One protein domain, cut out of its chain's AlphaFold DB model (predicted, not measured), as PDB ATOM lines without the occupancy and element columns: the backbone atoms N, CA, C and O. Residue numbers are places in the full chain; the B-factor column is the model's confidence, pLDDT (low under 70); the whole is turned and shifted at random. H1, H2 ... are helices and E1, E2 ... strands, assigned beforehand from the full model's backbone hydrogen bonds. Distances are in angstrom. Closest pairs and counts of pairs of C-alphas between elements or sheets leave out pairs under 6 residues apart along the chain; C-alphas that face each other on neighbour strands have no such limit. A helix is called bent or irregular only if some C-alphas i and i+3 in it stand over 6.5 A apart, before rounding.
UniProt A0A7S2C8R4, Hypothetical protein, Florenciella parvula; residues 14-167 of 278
ATOM      1  N   HIS A  14     110.623 -33.987 -22.791       80.06
ATOM      2  CA  HIS A  14     109.895 -33.158 -21.832       80.06
ATOM      3  C   HIS A  14     108.465 -32.912 -22.284       80.06
ATOM      4  O   HIS A  14     107.542 -33.071 -21.490       80.06
ATOM      5  N   LYS A  15     108.295 -32.515 -23.546       83.94
ATOM      6  CA  LYS A  15     106.986 -32.225 -24.123       83.94
ATOM      7  C   LYS A  15     106.164 -33.495 -24.293       83.94
ATOM      8  O   LYS A  15     104.990 -33.518 -23.930       83.94
ATOM      9  N   GLU A  16     106.786 -34.550 -24.808       82.25
ATOM     10  CA  GLU A  16     106.106 -35.796 -25.146       82.25
ATOM     11  C   GLU A  16     105.750 -36.608 -23.898       82.25
ATOM     12  O   GLU A  16     104.626 -37.089 -23.783       82.25
ATOM     13  N   CYS A  17     106.637 -36.699 -22.906       78.75
ATOM     14  CA  CYS A  17     106.368 -37.428 -21.662       78.75
ATOM     15  C   CYS A  17     105.850 -36.526 -20.526       78.75
ATOM     16  O   CYS A  17     105.749 -36.966 -19.373       78.75
ATOM     17  N   ALA A  18     105.481 -35.273 -20.828       75.38
ATOM     18  CA  ALA A  18     104.866 -34.363 -19.866       75.38
ATOM     19  C   ALA A  18     103.647 -35.010 -19.198       75.38
ATOM     20  O   ALA A  18     102.875 -35.735 -19.828       75.38
ATOM     21  N   LYS A  19     103.434 -34.702 -17.914       72.88
ATOM     22  CA  LYS A  19     102.293 -35.213 -17.132       72.88
ATOM     23  C   LYS A  19     102.203 -36.748 -17.127       72.88
ATOM     24  O   LYS A  19     101.106 -37.293 -17.120       72.88
ATOM     25  N   MET A  20     103.350 -37.434 -17.109       63.56
ATOM     26  CA  MET A  20     103.439 -38.899 -17.030       63.56
ATOM     27  C   MET A  20     102.865 -39.627 -18.255       63.56
ATOM     28  O   MET A  20     102.453 -40.781 -18.159       63.56
ATOM     29  N   LYS A  21     102.847 -38.973 -19.423       73.44
ATOM     30  CA  LYS A  21     102.397 -39.572 -20.689       73.44
ATOM     31  C   LYS A  21     103.489 -40.432 -21.323       73.44
ATOM     32  O   LYS A  21     103.955 -40.178 -22.428       73.44
ATOM     33  N   TRP A  22     103.923 -41.449 -20.593       72.62
ATOM     34  CA  TRP A  22     105.032 -42.316 -20.985       72.62
ATOM     35  C   TRP A  22     104.744 -43.121 -22.247       72.62
ATOM     36  O   TRP A  22     105.671 -43.425 -22.989       72.62
ATOM     37  N   TYR A  23     103.471 -43.423 -22.520       75.00
ATOM     38  CA  TYR A  23     103.054 -44.147 -23.721       75.00
ATOM     39  C   TYR A  23     103.509 -43.444 -25.011       75.00
ATOM     40  O   TYR A  23     103.709 -44.102 -26.020       75.00
ATOM     41  N   ASN A  24     103.774 -42.130 -24.977       84.50
ATOM     42  CA  ASN A  24     104.329 -41.391 -26.114       84.50
ATOM     43  C   ASN A  24     105.758 -41.817 -26.494       84.50
ATOM     44  O   ASN A  24     106.230 -41.424 -27.558       84.50
ATOM     45  N   LEU A  25     106.442 -42.630 -25.682       84.31
ATOM     46  CA  LEU A  25     107.694 -43.276 -26.087       84.31
ATOM     47  C   LEU A  25     107.485 -44.262 -27.244       84.31
ATOM     48  O   LEU A  25     108.430 -44.500 -27.993       84.31
ATOM     49  N   SER A  26     106.259 -44.753 -27.467       82.81
ATOM     50  CA  SER A  26     105.925 -45.574 -28.638       82.81
ATOM     51  C   SER A  26     106.214 -44.848 -29.951       82.81
ATOM     52  O   SER A  26     106.627 -45.479 -30.919       82.81
ATOM     53  N   LYS A  27     106.114 -43.509 -29.958       87.00
ATOM     54  CA  LYS A  27     106.395 -42.665 -31.128       87.00
ATOM     55  C   LYS A  27     107.815 -42.840 -31.652       87.00
ATOM     56  O   LYS A  27     108.055 -42.648 -32.839       87.00
ATOM     57  N   ILE A  28     108.765 -43.217 -30.792       87.50
ATOM     58  CA  ILE A  28     110.132 -43.547 -31.216       87.50
ATOM     59  C   ILE A  28     110.101 -44.716 -32.209       87.50
ATOM     60  O   ILE A  28     110.797 -44.684 -33.222       87.50
ATOM     61  N   PHE A  29     109.261 -45.718 -31.949       86.12
ATOM     62  CA  PHE A  29     109.086 -46.870 -32.826       86.12
ATOM     63  C   PHE A  29     108.178 -46.581 -34.019       86.12
ATOM     64  O   PHE A  29     108.397 -47.166 -35.074       86.12
ATOM     65  N   ASP A  30     107.230 -45.656 -33.899       86.56
ATOM     66  CA  ASP A  30     106.454 -45.201 -35.059       86.56
ATOM     67  C   ASP A  30     107.354 -44.486 -36.079       86.56
ATOM     68  O   ASP A  30     107.183 -44.633 -37.285       86.56
ATOM     69  N   LEU A  31     108.347 -43.732 -35.593       87.12
ATOM     70  CA  LEU A  31     109.265 -42.965 -36.434       87.12
ATOM     71  C   LEU A  31     110.431 -43.793 -36.977       87.12
ATOM     72  O   LEU A  31     110.866 -43.542 -38.097       87.12
ATOM     73  N   ARG A  32     110.994 -44.699 -36.164       88.44
ATOM     74  CA  ARG A  32     112.256 -45.407 -36.463       88.44
ATOM     75  C   ARG A  32     112.254 -46.889 -36.087       88.44
ATOM     76  O   ARG A  32     113.313 -47.498 -35.943       88.44
ATOM     77  N   GLY A  33     111.081 -47.471 -35.851       86.50
ATOM     78  CA  GLY A  33     110.960 -48.852 -35.391       86.50
ATOM     79  C   GLY A  33     111.622 -49.826 -36.353       86.50
ATOM     80  O   GLY A  33     112.440 -50.624 -35.918       86.50
ATOM     81  N   THR A  34     111.343 -49.705 -37.652       87.00
ATOM     82  CA  THR A  34     111.899 -50.588 -38.683       87.00
ATOM     83  C   THR A  34     113.427 -50.570 -38.706       87.00
ATOM     84  O   THR A  34     114.039 -51.631 -38.779       87.00
ATOM     85  N   GLU A  35     114.057 -49.402 -38.595       88.88
ATOM     86  CA  GLU A  35     115.516 -49.277 -38.562       88.88
ATOM     87  C   GLU A  35     116.103 -49.858 -37.271       88.88
ATOM     88  O   GLU A  35     117.063 -50.624 -37.315       88.88
ATOM     89  N   ILE A  36     115.491 -49.555 -36.120       89.38
ATOM     90  CA  ILE A  36     115.895 -50.121 -34.822       89.38
ATOM     91  C   ILE A  36     115.812 -51.648 -34.854       89.38
ATOM     92  O   ILE A  36     116.677 -52.335 -34.318       89.38
ATOM     93  N   ASP A  37     114.785 -52.182 -35.498       88.31
ATOM     94  CA  ASP A  37     114.573 -53.612 -35.631       88.31
ATOM     95  C   ASP A  37     115.607 -54.270 -36.560       88.31
ATOM     96  O   ASP A  37     116.064 -55.380 -36.288       88.31
ATOM     97  N   GLN A  38     116.009 -53.575 -37.629       89.62
ATOM     98  CA  GLN A  38     117.063 -54.015 -38.550       89.62
ATOM     99  C   GLN A  38     118.448 -54.047 -37.901       89.62
ATOM    100  O   GLN A  38     119.303 -54.801 -38.359       89.62
ATOM    101  N   HIS A  39     118.684 -53.276 -36.833       91.69
ATOM    102  CA  HIS A  39     119.949 -53.333 -36.095       91.69
ATOM    103  C   HIS A  39     120.241 -54.734 -35.534       91.69
ATOM    104  O   HIS A  39     121.411 -55.088 -35.374       91.69
ATOM    105  N   GLY A  40     119.198 -55.528 -35.270       90.88
ATOM    106  CA  GLY A  40     119.320 -56.903 -34.807       90.88
ATOM    107  C   GLY A  40     119.961 -57.034 -33.423       90.88
ATOM    108  O   GLY A  40     120.051 -56.084 -32.645       90.88
ATOM    109  N   TRP A  41     120.395 -58.251 -33.113       93.44
ATOM    110  CA  TRP A  41     121.077 -58.611 -31.873       93.44
ATOM    111  C   TRP A  41     122.076 -59.728 -32.153       93.44
ATOM    112  O   TRP A  41     122.028 -60.399 -33.185       93.44
ATOM    113  N   PHE A  42     122.981 -59.936 -31.210       94.62
ATOM    114  CA  PHE A  42     123.891 -61.066 -31.250       94.62
ATOM    115  C   PHE A  42     123.206 -62.332 -30.721       94.62
ATOM    116  O   PHE A  42     122.599 -62.306 -29.650       94.62
ATOM    117  N   GLN A  43     123.311 -63.438 -31.456       93.00
ATOM    118  CA  GLN A  43     122.748 -64.728 -31.062       93.00
ATOM    119  C   GLN A  43     123.652 -65.879 -31.493       93.00
ATOM    120  O   GLN A  43     124.108 -65.926 -32.637       93.00
ATOM    121  N   THR A  44     123.824 -66.854 -30.604       94.00
ATOM    122  CA  THR A  44     124.511 -68.118 -30.882       94.00
ATOM    123  C   THR A  44     123.601 -69.310 -30.612       94.00
ATOM    124  O   THR A  44     122.650 -69.211 -29.835       94.00
ATOM    125  N   ASP A  45     123.895 -70.444 -31.245       90.75
ATOM    126  CA  ASP A  45     123.312 -71.727 -30.858       90.75
ATOM    127  C   ASP A  45     124.000 -72.293 -29.600       90.75
ATOM    128  O   ASP A  45     124.951 -71.713 -29.064       90.75
ATOM    129  N   ALA A  46     123.520 -73.446 -29.130       91.88
ATOM    130  CA  ALA A  46     124.099 -74.147 -27.984       91.88
ATOM    131  C   ALA A  46     125.548 -74.625 -28.217       91.88
ATOM    132  O   ALA A  46     126.261 -74.888 -27.255       91.88
ATOM    133  N   ASN A  47     125.991 -74.714 -29.475       95.06
ATOM    134  CA  ASN A  47     127.347 -75.105 -29.859       95.06
ATOM    135  C   ASN A  47     128.271 -73.887 -30.059       95.06
ATOM    136  O   ASN A  47     129.413 -74.044 -30.489       95.06
ATOM    137  N   GLY A  48     127.786 -72.669 -29.785       92.38
ATOM    138  CA  GLY A  48     128.536 -71.427 -29.970       92.38
ATOM    139  C   GLY A  48     128.612 -70.942 -31.420       92.38
ATOM    140  O   GLY A  48     129.320 -69.975 -31.705       92.38
ATOM    141  N   LYS A  49     127.883 -71.562 -32.356       95.31
ATOM    142  CA  LYS A  49     127.792 -71.079 -33.735       95.31
ATOM    143  C   LYS A  49     126.957 -69.806 -33.764       95.31
ATOM    144  O   LYS A  49     125.840 -69.772 -33.252       95.31
ATOM    145  N   ILE A  50     127.476 -68.770 -34.413       94.94
ATOM    146  CA  ILE A  50     126.766 -67.503 -34.596       94.94
ATOM    147  C   ILE A  50     125.563 -67.728 -35.524       94.94
ATOM    148  O   ILE A  50     125.725 -68.163 -36.665       94.94
ATOM    149  N   ILE A  51     124.363 -67.437 -35.017       92.00
ATOM    150  CA  ILE A  51     123.091 -67.481 -35.756       92.00
ATOM    151  C   ILE A  51     122.749 -66.085 -36.279       92.00
ATOM    152  O   ILE A  51     122.286 -65.944 -37.408       92.00
ATOM    153  N   ASN A  52     122.972 -65.060 -35.455       91.31
ATOM    154  CA  ASN A  52     122.664 -63.676 -35.784       91.31
ATOM    155  C   ASN A  52     123.756 -62.742 -35.260       91.31
ATOM    156  O   ASN A  52     124.336 -62.984 -34.199       91.31
ATOM    157  N   MET A  53     124.012 -61.666 -35.998       94.00
ATOM    158  CA  MET A  53     124.979 -60.639 -35.631       94.00
ATOM    159  C   MET A  53     124.272 -59.291 -35.559       94.00
ATOM    160  O   MET A  53     123.519 -58.926 -36.460       94.00
ATOM    161  N   GLN A  54     124.554 -58.527 -34.506       94.31
ATOM    162  CA  GLN A  54     124.091 -57.149 -34.412       94.31
ATOM    163  C   GLN A  54     124.832 -56.291 -35.443       94.31
ATOM    164  O   GLN A  54     126.063 -56.259 -35.462       94.31
ATOM    165  N   VAL A  55     124.081 -55.580 -36.281       93.56
ATOM    166  CA  VAL A  55     124.615 -54.756 -37.378       93.56
ATOM    167  C   VAL A  55     124.471 -53.254 -37.129       93.56
ATOM    168  O   VAL A  55     125.059 -52.460 -37.856       93.56
ATOM    169  N   GLY A  56     123.723 -52.845 -36.097       91.62
ATOM    170  CA  GLY A  56     123.519 -51.434 -35.762       91.62
ATOM    171  C   GLY A  56     123.404 -51.165 -34.265       91.62
ATOM    172  O   GLY A  56     123.199 -52.072 -33.460       91.62
ATOM    173  N   VAL A  57     123.551 -49.897 -33.877       92.38
ATOM    174  CA  VAL A  57     123.517 -49.457 -32.475       92.38
ATOM    175  C   VAL A  57     122.670 -48.198 -32.347       92.38
ATOM    176  O   VAL A  57     122.830 -47.244 -33.107       92.38
ATOM    177  N   SER A  58     121.811 -48.166 -31.330       92.19
ATOM    178  CA  SER A  58     121.040 -46.979 -30.963       92.19
ATOM    179  C   SER A  58     121.761 -46.211 -29.859       92.19
ATOM    180  O   SER A  58     121.777 -46.633 -28.703       92.19
ATOM    181  N   ARG A  59     122.356 -45.063 -30.199       92.75
ATOM    182  CA  ARG A  59     122.974 -44.163 -29.218       92.75
ATOM    183  C   ARG A  59     121.946 -43.159 -28.705       92.75
ATOM    184  O   ARG A  59     121.463 -42.325 -29.465       92.75
ATOM    185  N   THR A  60     121.658 -43.196 -27.409       91.00
ATOM    186  CA  THR A  60     120.812 -42.199 -26.745       91.00
ATOM    187  C   THR A  60     121.676 -41.104 -26.124       91.00
ATOM    188  O   THR A  60     122.679 -41.379 -25.468       91.00
ATOM    189  N   ASN A  61     121.297 -39.848 -26.343       86.81
ATOM    190  CA  ASN A  61     121.895 -38.694 -25.682       86.81
ATOM    191  C   ASN A  61     120.772 -37.859 -25.058       86.81
ATOM    192  O   ASN A  61     119.700 -37.729 -25.646       86.81
ATOM    193  N   CYS A  62     121.014 -37.297 -23.878       82.38
ATOM    194  CA  CYS A  62     120.114 -36.349 -23.243       82.38
ATOM    195  C   CYS A  62     120.942 -35.205 -22.669       82.38
ATOM    196  O   CYS A  62     121.899 -35.441 -21.940       82.38
ATOM    197  N   MET A  63     120.551 -33.974 -22.991       67.50
ATOM    198  CA  MET A  63     121.193 -32.771 -22.460       67.50
ATOM    199  C   MET A  63     120.939 -32.591 -20.954       67.50
ATOM    200  O   MET A  63     121.734 -31.955 -20.274       67.50
ATOM    201  N   ASP A  64     119.849 -33.169 -20.437       65.94
ATOM    202  CA  ASP A  64     119.338 -32.844 -19.106       65.94
ATOM    203  C   ASP A  64     119.749 -33.848 -18.023       65.94
ATOM    204  O   ASP A  64     120.183 -33.443 -16.945       65.94
ATOM    205  N   ASN A  65     119.555 -35.158 -18.244       70.38
ATOM    206  CA  ASN A  65     119.849 -36.164 -17.222       70.38
ATOM    207  C   ASN A  65     120.033 -37.600 -17.749       70.38
ATOM    208  O   ASN A  65     119.469 -38.023 -18.760       70.38
ATOM    209  N   LEU A  66     120.779 -38.379 -16.964       77.44
ATOM    210  CA  LEU A  66     120.997 -39.815 -17.151       77.44
ATOM    211  C   LEU A  66     119.695 -40.632 -17.007       77.44
ATOM    212  O   LEU A  66     119.499 -41.632 -17.702       77.44
ATOM    213  N   ASP A  67     118.770 -40.183 -16.152       77.44
ATOM    214  CA  ASP A  67     117.520 -40.906 -15.878       77.44
ATOM    215  C   ASP A  67     116.684 -41.096 -17.159       77.44
ATOM    216  O   ASP A  67     116.138 -42.173 -17.398       77.44
ATOM    217  N   ARG A  68     116.609 -40.081 -18.033       84.12
ATOM    218  CA  ARG A  68     115.841 -40.176 -19.287       84.12
ATOM    219  C   ARG A  68     116.510 -41.067 -20.311       84.12
ATOM    220  O   ARG A  68     115.815 -41.805 -21.006       84.12
ATOM    221  N   THR A  69     117.842 -41.040 -20.389       88.56
ATOM    222  CA  THR A  69     118.560 -41.976 -21.260       88.56
ATOM    223  C   THR A  69     118.319 -43.417 -20.833       88.56
ATOM    224  O   THR A  69     118.076 -44.245 -21.706       88.56
ATOM    225  N   ASN A  70     118.278 -43.699 -19.524       88.94
ATOM    226  CA  ASN A  70     117.989 -45.037 -19.006       88.94
ATOM    227  C   ASN A  70     116.569 -45.491 -19.373       88.94
ATOM    228  O   ASN A  70     116.383 -46.620 -19.812       88.94
ATOM    229  N   VAL A  71     115.571 -44.604 -19.269       85.69
ATOM    230  CA  VAL A  71     114.190 -44.917 -19.678       85.69
ATOM    231  C   VAL A  71     114.123 -45.277 -21.164       85.69
ATOM    232  O   VAL A  71     113.603 -46.339 -21.503       85.69
ATOM    233  N   VAL A  72     114.698 -44.455 -22.051       89.00
ATOM    234  CA  VAL A  72     114.689 -44.737 -23.500       89.00
ATOM    235  C   VAL A  72     115.433 -46.037 -23.808       89.00
ATOM    236  O   VAL A  72     114.923 -46.869 -24.553       89.00
ATOM    237  N   GLN A  73     116.602 -46.257 -23.200       92.06
ATOM    238  CA  GLN A  73     117.366 -47.496 -23.370       92.06
ATOM    239  C   GLN A  73     116.588 -48.726 -22.894       92.06
ATOM    240  O   GLN A  73     116.575 -49.734 -23.597       92.06
ATOM    241  N   SER A  74     115.877 -48.634 -21.766       90.69
ATOM    242  CA  SER A  74     115.055 -49.739 -21.266       90.69
ATOM    243  C   SER A  74     113.904 -50.085 -22.210       90.69
ATOM    244  O   SER A  74     113.543 -51.251 -22.329       90.69
ATOM    245  N   VAL A  75     113.349 -49.101 -22.917       89.06
ATOM    246  CA  VAL A  75     112.262 -49.315 -23.877       89.06
ATOM    247  C   VAL A  75     112.801 -49.938 -25.170       89.06
ATOM    248  O   VAL A  75     112.220 -50.892 -25.687       89.06
ATOM    249  N   LEU A  76     113.959 -49.473 -25.654       91.19
ATOM    250  CA  LEU A  76     114.652 -50.072 -26.801       91.19
ATOM    251  C   LEU A  76     115.020 -51.538 -26.534       91.19
ATOM    252  O   LEU A  76     114.667 -52.415 -27.318       91.19
ATOM    253  N   ALA A  77     115.670 -51.810 -25.400       92.00
ATOM    254  CA  ALA A  77     116.097 -53.154 -25.024       92.00
ATOM    255  C   ALA A  77     114.915 -54.114 -24.865       92.00
ATOM    256  O   ALA A  77     114.999 -55.273 -25.268       92.00
ATOM    257  N   ARG A  78     113.788 -53.623 -24.340       89.81
ATOM    258  CA  ARG A  78     112.573 -54.419 -24.181       89.81
ATOM    259  C   ARG A  78     112.028 -54.871 -25.524       89.81
ATOM    260  O   ARG A  78     111.758 -56.056 -25.696       89.81
ATOM    261  N   ARG A  79     111.898 -53.947 -26.480       87.19
ATOM    262  CA  ARG A  79     111.425 -54.272 -27.829       87.19
ATOM    263  C   ARG A  79     112.313 -55.329 -28.483       87.19
ATOM    264  O   ARG A  79     111.794 -56.299 -29.031       87.19
ATOM    265  N   THR A  80     113.634 -55.164 -28.395       89.44
ATOM    266  CA  THR A  80     114.588 -56.141 -28.932       89.44
ATOM    267  C   THR A  80     114.425 -57.501 -28.253       89.44
ATOM    268  O   THR A  80     114.345 -58.513 -28.942       89.44
ATOM    269  N   LEU A  81     114.293 -57.537 -26.926       89.25
ATOM    270  CA  LEU A  81     114.132 -58.774 -26.161       89.25
ATOM    271  C   LEU A  81     112.834 -59.522 -26.502       89.25
ATOM    272  O   LEU A  81     112.870 -60.728 -26.732       89.25
ATOM    273  N   VAL A  82     111.703 -58.818 -26.613       85.44
ATOM    274  CA  VAL A  82     110.426 -59.420 -27.040       85.44
ATOM    275  C   VAL A  82     110.556 -60.045 -28.431       85.44
ATOM    276  O   VAL A  82     110.089 -61.161 -28.652       85.44
ATOM    277  N   ARG A  83     111.259 -59.383 -29.359       83.75
ATOM    278  CA  ARG A  83     111.526 -59.937 -30.696       83.75
ATOM    279  C   ARG A  83     112.441 -61.154 -30.677       83.75
ATOM    280  O   ARG A  83     112.174 -62.113 -31.399       83.75
ATOM    281  N   CYS A  84     113.470 -61.148 -29.831       86.62
ATOM    282  CA  CYS A  84     114.331 -62.315 -29.626       86.62
ATOM    283  C   CYS A  84     113.498 -63.531 -29.198       86.62
ATOM    284  O   CYS A  84     113.651 -64.616 -29.754       86.62
ATOM    285  N   LEU A  85     112.578 -63.336 -28.248       83.06
ATOM    286  CA  LEU A  85     111.705 -64.396 -27.738       83.06
ATOM    287  C   LEU A  85     110.709 -64.891 -28.795       83.06
ATOM    288  O   LEU A  85     110.522 -66.099 -28.938       83.06
ATOM    289  N   GLN A  86     110.111 -63.982 -29.575       80.12
ATOM    290  CA  GLN A  86     109.236 -64.342 -30.698       80.12
ATOM    291  C   GLN A  86     109.962 -65.242 -31.708       80.12
ATOM    292  O   GLN A  86     109.436 -66.287 -32.091       80.12
ATOM    293  N   MET A  87     111.189 -64.875 -32.095       78.06
ATOM    294  CA  MET A  87     112.000 -65.667 -33.028       78.06
ATOM    295  C   MET A  87     112.467 -67.002 -32.440       78.06
ATOM    296  O   MET A  87     112.651 -67.960 -33.185       78.06
ATOM    297  N   ALA A  88     112.613 -67.096 -31.117       77.81
ATOM    298  CA  ALA A  88     112.949 -68.337 -30.419       77.81
ATOM    299  C   ALA A  88     111.761 -69.310 -30.268       77.81
ATOM    300  O   ALA A  88     111.903 -70.354 -29.636       77.81
ATOM    301  N   GLY A  89     110.592 -68.995 -30.840       70.94
ATOM    302  CA  GLY A  89     109.427 -69.881 -30.832       70.94
ATOM    303  C   GLY A  89     108.440 -69.625 -29.694       70.94
ATOM    304  O   GLY A  89     107.466 -70.364 -29.569       70.94
ATOM    305  N   ALA A  90     108.600 -68.548 -28.915       64.12
ATOM    306  CA  ALA A  90     107.609 -68.117 -27.922       64.12
ATOM    307  C   ALA A  90     106.377 -67.449 -28.576       64.12
ATOM    308  O   ALA A  90     105.836 -66.479 -28.053       64.12
ATOM    309  N   SER A  91     105.943 -67.925 -29.747       57.59
ATOM    310  CA  SER A  91     104.886 -67.328 -30.570       57.59
ATOM    311  C   SER A  91     103.490 -67.631 -30.010       57.59
ATOM    312  O   SER A  91     102.681 -68.310 -30.637       57.59
ATOM    313  N   SER A  92     103.198 -67.127 -28.814       62.72
ATOM    314  CA  SER A  92     101.831 -66.976 -28.320       62.72
ATOM    315  C   SER A  92     101.232 -65.660 -28.834       62.72
ATOM    316  O   SER A  92     101.954 -64.701 -29.125       62.72
ATOM    317  N   SER A  93      99.899 -65.578 -28.913       63.09
ATOM    318  CA  SER A  93      99.176 -64.322 -29.182       63.09
ATOM    319  C   SER A  93      99.606 -63.189 -28.236       63.09
ATOM    320  O   SER A  93      99.707 -62.037 -28.657       63.09
ATOM    321  N   ALA A  94      99.966 -63.535 -26.997       62.62
ATOM    322  CA  ALA A  94     100.490 -62.618 -25.990       62.62
ATOM    323  C   ALA A  94     101.829 -61.972 -26.401       62.62
ATOM    324  O   ALA A  94     102.025 -60.777 -26.205       62.62
ATOM    325  N   CYS A  95     102.744 -62.707 -27.042       62.88
ATOM    326  CA  CYS A  95     103.994 -62.119 -27.531       62.88
ATOM    327  C   CYS A  95     103.764 -61.112 -28.664       62.88
ATOM    328  O   CYS A  95     104.485 -60.121 -28.739       62.88
ATOM    329  N   ALA A  96     102.770 -61.326 -29.531       63.59
ATOM    330  CA  ALA A  96     102.423 -60.357 -30.572       63.59
ATOM    331  C   ALA A  96     101.843 -59.062 -29.971       63.59
ATOM    332  O   ALA A  96     102.179 -57.963 -30.425       63.59
ATOM    333  N   GLU A  97     101.036 -59.175 -28.912       61.19
ATOM    334  CA  GLU A  97     100.533 -58.035 -28.132       61.19
ATOM    335  C   GLU A  97     101.642 -57.304 -27.363       61.19
ATOM    336  O   GLU A  97     101.636 -56.077 -27.323       61.19
ATOM    337  N   ALA A  98     102.654 -58.024 -26.868       60.75
ATOM    338  CA  ALA A  98     103.825 -57.456 -26.191       60.75
ATOM    339  C   ALA A  98     104.663 -56.511 -27.076       60.75
ATOM    340  O   ALA A  98     105.450 -55.720 -26.572       60.75
ATOM    341  N   THR A  99     104.512 -56.587 -28.402       60.62
ATOM    342  CA  THR A  99     105.151 -55.652 -29.346       60.62
ATOM    343  C   THR A  99     104.365 -54.353 -29.548       60.62
ATOM    344  O   THR A  99     104.911 -53.416 -30.137       60.62
ATOM    345  N   LYS A 100     103.095 -54.298 -29.120       62.38
ATOM    346  CA  LYS A 100     102.219 -53.124 -29.284       62.38
ATOM    347  C   LYS A 100     102.417 -52.100 -28.172       62.38
ATOM    348  O   LYS A 100     102.387 -50.907 -28.457       62.38
ATOM    349  N   ASP A 101     102.625 -52.555 -26.939       66.81
ATOM    350  CA  ASP A 101     102.972 -51.675 -25.826       66.81
ATOM    351  C   ASP A 101     104.495 -51.643 -25.637       66.81
ATOM    352  O   ASP A 101     105.169 -52.663 -25.533       66.81
ATOM    353  N   CYS A 102     105.055 -50.438 -25.646       69.12
ATOM    354  CA  CYS A 102     106.483 -50.220 -25.449       69.12
ATOM    355  C   CYS A 102     106.902 -50.188 -23.971       69.12
ATOM    356  O   CYS A 102     108.100 -50.215 -23.679       69.12
ATOM    357  N   LEU A 103     105.937 -50.097 -23.055       71.94
ATOM    358  CA  LEU A 103     106.146 -49.890 -21.624       71.94
ATOM    359  C   LEU A 103     105.771 -51.074 -20.759       71.94
ATOM    360  O   LEU A 103     106.218 -51.115 -19.609       71.94
ATOM    361  N   GLU A 104     104.965 -52.001 -21.272       74.44
ATOM    362  CA  GLU A 104     104.537 -53.208 -20.571       74.44
ATOM    363  C   GLU A 104     104.475 -54.401 -21.522       74.44
ATOM    364  O   GLU A 104     104.258 -54.275 -22.723       74.44
ATOM    365  N   THR A 105     104.707 -55.581 -20.965       79.12
ATOM    366  CA  THR A 105     104.479 -56.864 -21.620       79.12
ATOM    367  C   THR A 105     103.404 -57.605 -20.823       79.12
ATOM    368  O   THR A 105     103.241 -57.343 -19.629       79.12
ATOM    369  N   PRO A 106     102.669 -58.552 -21.429       77.06
ATOM    370  CA  PRO A 106     101.624 -59.305 -20.732       77.06
ATOM    371  C   PRO A 106     102.174 -60.300 -19.692       77.06
ATOM    372  O   PRO A 106     101.407 -61.038 -19.078       77.06
ATOM    373  N   PHE A 107     103.495 -60.348 -19.492       83.12
ATOM    374  CA  PHE A 107     104.176 -61.274 -18.594       83.12
ATOM    375  C   PHE A 107     104.536 -60.571 -17.277       83.12
ATOM    376  O   PHE A 107     105.599 -59.967 -17.150       83.12
ATOM    377  N   GLU A 108     103.658 -60.659 -16.278       84.31
ATOM    378  CA  GLU A 108     103.786 -59.900 -15.024       84.31
ATOM    379  C   GLU A 108     105.088 -60.194 -14.248       84.31
ATOM    380  O   GLU A 108     105.784 -59.271 -13.819       84.31
ATOM    381  N   GLU A 109     105.468 -61.469 -14.106       87.12
ATOM    382  CA  GLU A 109     106.709 -61.847 -13.412       87.12
ATOM    383  C   GLU A 109     107.956 -61.338 -14.140       87.12
ATOM    384  O   GLU A 109     108.894 -60.837 -13.513       87.12
ATOM    385  N   PHE A 110     107.946 -61.412 -15.471       86.44
ATOM    386  CA  PHE A 110     109.017 -60.876 -16.299       86.44
ATOM    387  C   PHE A 110     109.122 -59.357 -16.140       86.44
ATOM    388  O   PHE A 110     110.222 -58.847 -15.940       86.44
ATOM    389  N   GLU A 111     108.000 -58.631 -16.160       86.44
ATOM    390  CA  GLU A 111     107.988 -57.178 -15.968       86.44
ATOM    391  C   GLU A 111     108.581 -56.764 -14.630       86.44
ATOM    392  O   GLU A 111     109.347 -55.802 -14.568       86.44
ATOM    393  N   LYS A 112     108.268 -57.503 -13.563       87.31
ATOM    394  CA  LYS A 112     108.829 -57.247 -12.238       87.31
ATOM    395  C   LYS A 112     110.354 -57.354 -12.258       87.31
ATOM    396  O   LYS A 112     111.038 -56.407 -11.875       87.31
ATOM    397  N   VAL A 113     110.886 -58.466 -12.771       91.75
ATOM    398  CA  VAL A 113     112.340 -58.686 -12.860       91.75
ATOM    399  C   VAL A 113     112.996 -57.660 -13.787       91.75
ATOM    400  O   VAL A 113     114.036 -57.098 -13.451       91.75
ATOM    401  N   TYR A 114     112.378 -57.359 -14.929       90.31
ATOM    402  CA  TYR A 114     112.890 -56.395 -15.898       90.31
ATOM    403  C   TYR A 114     113.000 -54.989 -15.296       90.31
ATOM    404  O   TYR A 114     114.042 -54.338 -15.410       90.31
ATOM    405  N   LYS A 115     111.938 -54.523 -14.627       88.19
ATOM    406  CA  LYS A 115     111.899 -53.218 -13.949       88.19
ATOM    407  C   LYS A 115     112.934 -53.152 -12.819       88.19
ATOM    408  O   LYS A 115     113.602 -52.126 -12.679       88.19
ATOM    409  N   ASP A 116     113.142 -54.240 -12.078       89.38
ATOM    410  CA  ASP A 116     114.170 -54.309 -11.034       89.38
ATOM    411  C   ASP A 116     115.598 -54.238 -11.599       89.38
ATOM    412  O   ASP A 116     116.417 -53.465 -11.094       89.38
ATOM    413  N   VAL A 117     115.901 -54.969 -12.680       93.56
ATOM    414  CA  VAL A 117     117.219 -54.931 -13.344       93.56
ATOM    415  C   VAL A 117     117.529 -53.530 -13.869       93.56
ATOM    416  O   VAL A 117     118.609 -52.996 -13.608       93.56
ATOM    417  N   TRP A 118     116.579 -52.894 -14.558       89.88
ATOM    418  CA  TRP A 118     116.771 -51.540 -15.084       89.88
ATOM    419  C   TRP A 118     116.796 -50.464 -13.995       89.88
ATOM    420  O   TRP A 118     117.482 -49.453 -14.160       89.88
ATOM    421  N   GLY A 119     116.104 -50.684 -12.873       85.12
ATOM    422  CA  GLY A 119     116.230 -49.857 -11.674       85.12
ATOM    423  C   GLY A 119     117.631 -49.945 -11.062       85.12
ATOM    424  O   GLY A 119     118.241 -48.917 -10.781       85.12
ATOM    425  N   ASN A 120     118.184 -51.156 -10.938       88.12
ATOM    426  CA  ASN A 120     119.545 -51.369 -10.439       88.12
ATOM    427  C   ASN A 120     120.604 -50.774 -11.381       88.12
ATOM    428  O   ASN A 120     121.570 -50.172 -10.914       88.12
ATOM    429  N   ASN A 121     120.413 -50.895 -12.700       89.62
ATOM    430  CA  ASN A 121     121.279 -50.257 -13.692       89.62
ATOM    431  C   ASN A 121     121.277 -48.729 -13.543       89.62
ATOM    432  O   ASN A 121     122.340 -48.107 -13.529       89.62
ATOM    433  N   ALA A 122     120.097 -48.125 -13.370       84.94
ATOM    434  CA  ALA A 122     119.977 -46.689 -13.131       84.94
ATOM    435  C   ALA A 122     120.707 -46.262 -11.848       84.94
ATOM    436  O   ALA A 122     121.441 -45.274 -11.863       84.94
ATOM    437  N   ASP A 123     120.549 -47.021 -10.759       80.94
ATOM    438  CA  ASP A 123     121.225 -46.769  -9.483       80.94
ATOM    439  C   ASP A 123     122.752 -46.833  -9.614       80.94
ATOM    440  O   ASP A 123     123.448 -45.917  -9.169       80.94
ATOM    441  N   ALA A 124     123.277 -47.868 -10.276       86.25
ATOM    442  CA  ALA A 124     124.711 -48.039 -10.497       86.25
ATOM    443  C   ALA A 124     125.299 -46.920 -11.372       86.25
ATOM    444  O   ALA A 124     126.317 -46.318 -11.023       86.25
ATOM    445  N   MET A 125     124.632 -46.583 -12.479       84.94
ATOM    446  CA  MET A 125     125.071 -45.506 -13.369       84.94
ATOM    447  C   MET A 125     124.991 -44.136 -12.687       84.94
ATOM    448  O   MET A 125     125.884 -43.304 -12.849       84.94
ATOM    449  N   SER A 126     123.958 -43.900 -11.876       80.75
ATOM    450  CA  SER A 126     123.837 -42.681 -11.079       80.75
ATOM    451  C   SER A 126     124.951 -42.560 -10.044       80.75
ATOM    452  O   SER A 126     125.457 -41.455  -9.832       80.75
ATOM    453  N   LEU A 127     125.351 -43.668  -9.415       79.06
ATOM    454  CA  LEU A 127     126.453 -43.678  -8.457       79.06
ATOM    455  C   LEU A 127     127.768 -43.293  -9.139       79.06
ATOM    456  O   LEU A 127     128.502 -42.463  -8.608       79.06
ATOM    457  N   LEU A 128     128.034 -43.835 -10.330       76.56
ATOM    458  CA  LEU A 128     129.220 -43.489 -11.118       76.56
ATOM    459  C   LEU A 128     129.220 -42.020 -11.556       76.56
ATOM    460  O   LEU A 128     130.255 -41.366 -11.490       76.56
ATOM    461  N   TYR A 129     128.070 -41.502 -11.991       72.75
ATOM    462  CA  TYR A 129     127.985 -40.158 -12.566       72.75
ATOM    463  C   TYR A 129     127.872 -39.046 -11.517       72.75
ATOM    464  O   TYR A 129     128.467 -37.988 -11.660       72.75
ATOM    465  N   SER A 130     127.082 -39.263 -10.466       72.56
ATOM    466  CA  SER A 130     126.724 -38.227  -9.485       72.56
ATOM    467  C   SER A 130     127.172 -38.543  -8.059       72.56
ATOM    468  O   SER A 130     126.978 -37.735  -7.153       72.56
ATOM    469  N   GLY A 131     127.752 -39.724  -7.824       71.44
ATOM    470  CA  GLY A 131     128.128 -40.186  -6.488       71.44
ATOM    471  C   GLY A 131     126.944 -40.492  -5.566       71.44
ATOM    472  O   GLY A 131     127.151 -40.717  -4.376       71.44
ATOM    473  N   THR A 132     125.711 -40.513  -6.082       75.88
ATOM    474  CA  THR A 132     124.501 -40.870  -5.325       75.88
ATOM    475  C   THR A 132     123.656 -41.879  -6.091       75.88
ATOM    476  O   THR A 132     123.762 -41.980  -7.311       75.88
ATOM    477  N   GLY A 133     122.730 -42.551  -5.401       70.56
ATOM    478  CA  GLY A 133     121.695 -43.359  -6.060       70.56
ATOM    479  C   GLY A 133     120.836 -42.541  -7.032       70.56
ATOM    480  O   GLY A 133     120.863 -41.298  -7.004       70.56
ATOM    481  N   ALA A 134     120.099 -43.229  -7.906       68.62
ATOM    482  CA  ALA A 134     119.253 -42.568  -8.890       68.62
ATOM    483  C   ALA A 134     118.102 -41.814  -8.203       68.62
ATOM    484  O   ALA A 134     117.683 -42.134  -7.086       68.62
ATOM    485  N   LEU A 135     117.613 -40.763  -8.863       66.38
ATOM    486  CA  LEU A 135     116.388 -40.091  -8.438       66.38
ATOM    487  C   LEU A 135     115.205 -40.821  -9.068       66.38
ATOM    488  O   LEU A 135     115.312 -41.331 -10.182       66.38
ATOM    489  N   LYS A 136     114.060 -40.831  -8.381       64.81
ATOM    490  CA  LYS A 136     112.809 -41.448  -8.852       64.81
ATOM    491  C   LYS A 136     112.916 -42.959  -9.100       64.81
ATOM    492  O   LYS A 136     112.196 -43.500  -9.939       64.81
ATOM    493  N   THR A 137     113.788 -43.656  -8.379       59.66
ATOM    494  CA  THR A 137     113.963 -45.117  -8.491       59.66
ATOM    495  C   THR A 137     112.680 -45.885  -8.189       59.66
ATOM    496  O   THR A 137     112.396 -46.916  -8.802       59.66
ATOM    497  N   ASP A 138     111.866 -45.345  -7.287       55.44
ATOM    498  CA  ASP A 138     110.537 -45.822  -6.943       55.44
ATOM    499  C   ASP A 138     109.564 -45.749  -8.129       55.44
ATOM    500  O   ASP A 138     108.751 -46.660  -8.293       55.44
ATOM    501  N   PHE A 139     109.706 -44.765  -9.025       56.66
ATOM    502  CA  PHE A 139     108.934 -44.727 -10.268       56.66
ATOM    503  C   PHE A 139     109.350 -45.842 -11.237       56.66
ATOM    504  O   PHE A 139     108.482 -46.556 -11.731       56.66
ATOM    505  N   THR A 140     110.650 -46.048 -11.468       58.59
ATOM    506  CA  THR A 140     111.137 -47.150 -12.324       58.59
ATOM    507  C   THR A 140     110.738 -48.527 -11.801       58.59
ATOM    508  O   THR A 140     110.414 -49.402 -12.598       58.59
ATOM    509  N   ARG A 141     110.710 -48.718 -10.474       62.38
ATOM    510  CA  ARG A 141     110.366 -50.006  -9.851       62.38
ATOM    511  C   ARG A 141     108.864 -50.267  -9.759       62.38
ATOM    512  O   ARG A 141     108.436 -51.402  -9.919       62.38
ATOM    513  N   THR A 142     108.052 -49.247  -9.476       57.72
ATOM    514  CA  THR A 142     106.634 -49.456  -9.107       57.72
ATOM    515  C   THR A 142     105.629 -48.701  -9.974       57.72
ATOM    516  O   THR A 142     104.423 -48.868  -9.800       57.72
ATOM    517  N   GLY A 143     106.082 -47.832 -10.881       56.81
ATOM    518  CA  GLY A 143     105.219 -46.986 -11.714       56.81
ATOM    519  C   GLY A 143     104.448 -45.898 -10.950       56.81
ATOM    520  O   GLY A 143     103.784 -45.068 -11.573       56.81
ATOM    521  N   LYS A 144     104.539 -45.845  -9.612       60.12
ATOM    522  CA  LYS A 144     103.873 -44.858  -8.743       60.12
ATOM    523  C   LYS A 144     104.881 -44.188  -7.810       60.12
ATOM    524  O   LYS A 144     105.889 -44.774  -7.437       60.12
ATOM    525  N   ARG A 145     104.606 -42.940  -7.412       61.94
ATOM    526  CA  ARG A 145     105.488 -42.180  -6.511       61.94
ATOM    527  C   ARG A 145     105.119 -42.423  -5.052       61.94
ATOM    528  O   ARG A 145     103.963 -42.238  -4.674       61.94
ATOM    529  N   THR A 146     106.094 -42.801  -4.227       72.38
ATOM    530  CA  THR A 146     105.866 -43.094  -2.801       72.38
ATOM    531  C   THR A 146     106.371 -41.959  -1.906       72.38
ATOM    532  O   THR A 146     107.319 -41.256  -2.249       72.38
ATOM    533  N   LYS A 147     105.775 -41.771  -0.716       76.88
ATOM    534  CA  LYS A 147     106.251 -40.761   0.258       76.88
ATOM    535  C   LYS A 147     107.686 -41.040   0.726       76.88
ATOM    536  O   LYS A 147     108.463 -40.108   0.903       76.88
ATOM    537  N   LYS A 148     108.042 -42.321   0.880       75.88
ATOM    538  CA  LYS A 148     109.408 -42.759   1.211       75.88
ATOM    539  C   LYS A 148     110.389 -42.428   0.081       75.88
ATOM    540  O   LYS A 148     111.460 -41.904   0.357       75.88
ATOM    541  N   GLY A 149     109.999 -42.669  -1.173       73.06
ATOM    542  CA  GLY A 149     110.797 -42.295  -2.341       73.06
ATOM    543  C   GLY A 149     111.005 -40.787  -2.462       73.06
ATOM    544  O   GLY A 149     112.114 -40.351  -2.729       73.06
ATOM    545  N   LEU A 150     109.998 -39.971  -2.127       77.12
ATOM    546  CA  LEU A 150     110.141 -38.510  -2.115       77.12
ATOM    547  C   LEU A 150     111.195 -38.015  -1.105       77.12
ATOM    548  O   LEU A 150     111.952 -37.096  -1.411       77.12
ATOM    549  N   LEU A 151     111.258 -38.615   0.090       80.94
ATOM    550  CA  LEU A 151     112.288 -38.283   1.083       80.94
ATOM    551  C   LEU A 151     113.681 -38.717   0.612       80.94
ATOM    552  O   LEU A 151     114.632 -37.943   0.716       80.94
ATOM    553  N   GLN A 152     113.790 -39.925   0.052       77.69
ATOM    554  CA  GLN A 152     115.046 -40.429  -0.503       77.69
ATOM    555  C   GLN A 152     115.538 -39.561  -1.670       77.69
ATOM    556  O   GLN A 152     116.723 -39.237  -1.737       77.69
ATOM    557  N   ASP A 153     114.630 -39.122  -2.544       78.94
ATOM    558  CA  ASP A 153     114.911 -38.177  -3.626       78.94
ATOM    559  C   ASP A 153     115.464 -36.855  -3.084       78.94
ATOM    560  O   ASP A 153     116.423 -36.310  -3.634       78.94
ATOM    561  N   GLY A 154     114.878 -36.329  -2.003       81.88
ATOM    562  CA  GLY A 154     115.345 -35.101  -1.356       81.88
ATOM    563  C   GLY A 154     116.762 -35.240  -0.796       81.88
ATOM    564  O   GLY A 154     117.610 -34.370  -1.023       81.88
ATOM    565  N   TRP A 155     117.045 -36.363  -0.130       81.69
ATOM    566  CA  TRP A 155     118.383 -36.674   0.376       81.69
ATOM    567  C   TRP A 155     119.404 -36.791  -0.759       81.69
ATOM    568  O   TRP A 155     120.423 -36.099  -0.751       81.69
ATOM    569  N   ASN A 156     119.096 -37.595  -1.781       77.00
ATOM    570  CA  ASN A 156     119.956 -37.770  -2.949       77.00
ATOM    571  C   ASN A 156     120.194 -36.430  -3.664       77.00
ATOM    572  O   ASN A 156     121.326 -36.131  -4.022       77.00
ATOM    573  N   SER A 157     119.173 -35.581  -3.811       79.81
ATOM    574  CA  SER A 157     119.312 -34.256  -4.438       79.81
ATOM    575  C   SER A 157     120.251 -33.337  -3.652       79.81
ATOM    576  O   SER A 157     121.088 -32.658  -4.243       79.81
ATOM    577  N   THR A 158     120.149 -33.347  -2.320       82.31
ATOM    578  CA  THR A 158     121.031 -32.564  -1.439       82.31
ATOM    579  C   THR A 158     122.471 -33.062  -1.526       82.31
ATOM    580  O   THR A 158     123.402 -32.268  -1.665       82.31
ATOM    581  N   MET A 159     122.660 -34.382  -1.516       80.38
ATOM    582  CA  MET A 159     123.978 -34.990  -1.646       80.38
ATOM    583  C   MET A 159     124.595 -34.712  -3.023       80.38
ATOM    584  O   MET A 159     125.755 -34.318  -3.093       80.38
ATOM    585  N   ARG A 160     123.822 -34.813  -4.114       82.31
ATOM    586  CA  ARG A 160     124.274 -34.424  -5.461       82.31
ATOM    587  C   ARG A 160     124.683 -32.962  -5.520       82.31
ATOM    588  O   ARG A 160     125.723 -32.653  -6.083       82.31
ATOM    589  N   TYR A 161     123.902 -32.065  -4.916       83.19
ATOM    590  CA  TYR A 161     124.265 -30.651  -4.841       83.19
ATOM    591  C   TYR A 161     125.625 -30.467  -4.157       83.19
ATOM    592  O   TYR A 161     126.468 -29.729  -4.662       83.19
ATOM    593  N   TYR A 162     125.868 -31.165  -3.048       84.00
ATOM    594  CA  TYR A 162     127.153 -31.114  -2.356       84.00
ATOM    595  C   TYR A 162     128.300 -31.688  -3.206       84.00
ATOM    596  O   TYR A 162     129.315 -31.024  -3.404       84.00
ATOM    597  N   ILE A 163     128.135 -32.893  -3.753       82.62
ATOM    598  CA  ILE A 163     129.162 -33.558  -4.564       82.62
ATOM    599  C   ILE A 163     129.524 -32.702  -5.784       82.62
ATOM    600  O   ILE A 163     130.700 -32.400  -5.979       82.62
ATOM    601  N   ASN A 164     128.523 -32.247  -6.541       84.06
ATOM    602  CA  ASN A 164     128.726 -31.487  -7.774       84.06
ATOM    603  C   ASN A 164     129.429 -30.146  -7.527       84.06
ATOM    604  O   ASN A 164     130.231 -29.712  -8.344       84.06
ATOM    605  N   ASN A 165     129.138 -29.473  -6.409       83.44
ATOM    606  CA  ASN A 165     129.729 -28.164  -6.132       83.44
ATOM    607  C   ASN A 165     131.098 -28.243  -5.448       83.44
ATOM    608  O   ASN A 165     131.891 -27.321  -5.613       83.44
ATOM    609  N   PHE A 166     131.378 -29.282  -4.655       83.75
ATOM    610  CA  PHE A 166     132.560 -29.289  -3.779       83.75
ATOM    611  C   PHE A 166     133.553 -30.417  -4.049       83.75
ATOM    612  O   PHE A 166     134.715 -30.286  -3.669       83.75
ATOM    613  N   LEU A 167     133.130 -31.513  -4.683       83.38
ATOM    614  CA  LEU A 167     133.975 -32.693  -4.907       83.38
ATOM    615  C   LEU A 167     134.253 -32.973  -6.385       83.38
ATOM    616  O   LEU A 167     135.177 -33.725  -6.688       83.38
TER     617      LEU A 167
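AT A GLANCE: This is residues 14 to 167 of the 278 residues of the protein "Hypothetical protein" of Florenciella parvula (UniProt A0A7S2C8R4). Two long helices, H2 and H4, pack together in the middle as a V, meeting through residues 66 to 74 of H2 and 118 to 126 of H4 and spreading toward the short H3. Kinked H1 lies on the side of H2 away from H4, short H5 folds back on H4 as a hairpin, H6 meets the last residue of H4, and the small strand E1 lies far from the middle. The printed part has 154 residues with six named helices and one named strand, in the order H1, E1, H2, H3, H4, H5, H6; the class is mostly helix. It is only just compact, close to loose, with a radius of gyration of the C-alphas of 17.6 A, and elongated, spanning 51 by 30 by 29 A.

HOW THE PARTS SIT: H1, residues 22 to 38, only just touches H2, residues 66 to 87, with 3 pairs of C-alphas within 8 A, the closest being those of Asp 37 and Thr 80, 7.2 A apart. H1 and H2 run the same way at a steep tilt of 54 degrees, and H2 touches H1 with residues 72 to 80 alone. E1, residues 50 to 52, pairs with no named strand; residues 43 to 44 pair with it, antiparallel. H3, residues 93 to 97, only just touches H2 with 3 such pairs, the closest being Gln 86 and Cys 95, 6.5 A. H4, residues 108 to 130, touches H2, closest at the C-alphas of Asn 70 and Ala 122, 6.4 A; they run opposite ways at a steep tilt of 36 degrees, only just past shallow. H5, residues 137 to 142, forms a hairpin with H4, at a shallow tilt of 1 degree, with the C-alphas of Lys 115 and Arg 141 closest at 5.4 A. H6, residues 147 to 166, only just touches H4, with 3 pairs within 8 A; the closest C-alphas, of Ser 130 and Arg 160, are 6.1 A apart. H1 and H4 are apart. In H2, H3, H4, H5 and H6 every O i to N i+4 pair is within hydrogen-bond range; in H1, 7 of 13 are.

IN THESE COORDINATES: H1 begins at C-alpha 22, (105.032, -42.316, -20.985), and measures 24.3 A; it has a kink of 71 degrees near residue 32 and is irregular, with C-alphas 31 and 34 8.4 A apart. E1 measures 5.7 A, H2 31.6 A, H3 6.5 A, H4 32.0 A, H5 8.5 A and H6 29.0 A. H4 begins at C-alpha 108, (103.786, -59.900, -15.024), and H6 ends at C-alpha 166, (132.560, -29.289, -3.779).

THE WHOLE: The C-alphas farthest apart, of Ser 93 and Phe 166, are 54.7 A apart. The printed part has no cut. The links H1 to E1 and E1 to H2 are long. Mean pLDDT of the printed part is 80.5; residue 20 and residues 63 to 64, 90 to 102 and 134 to 145 are under 70.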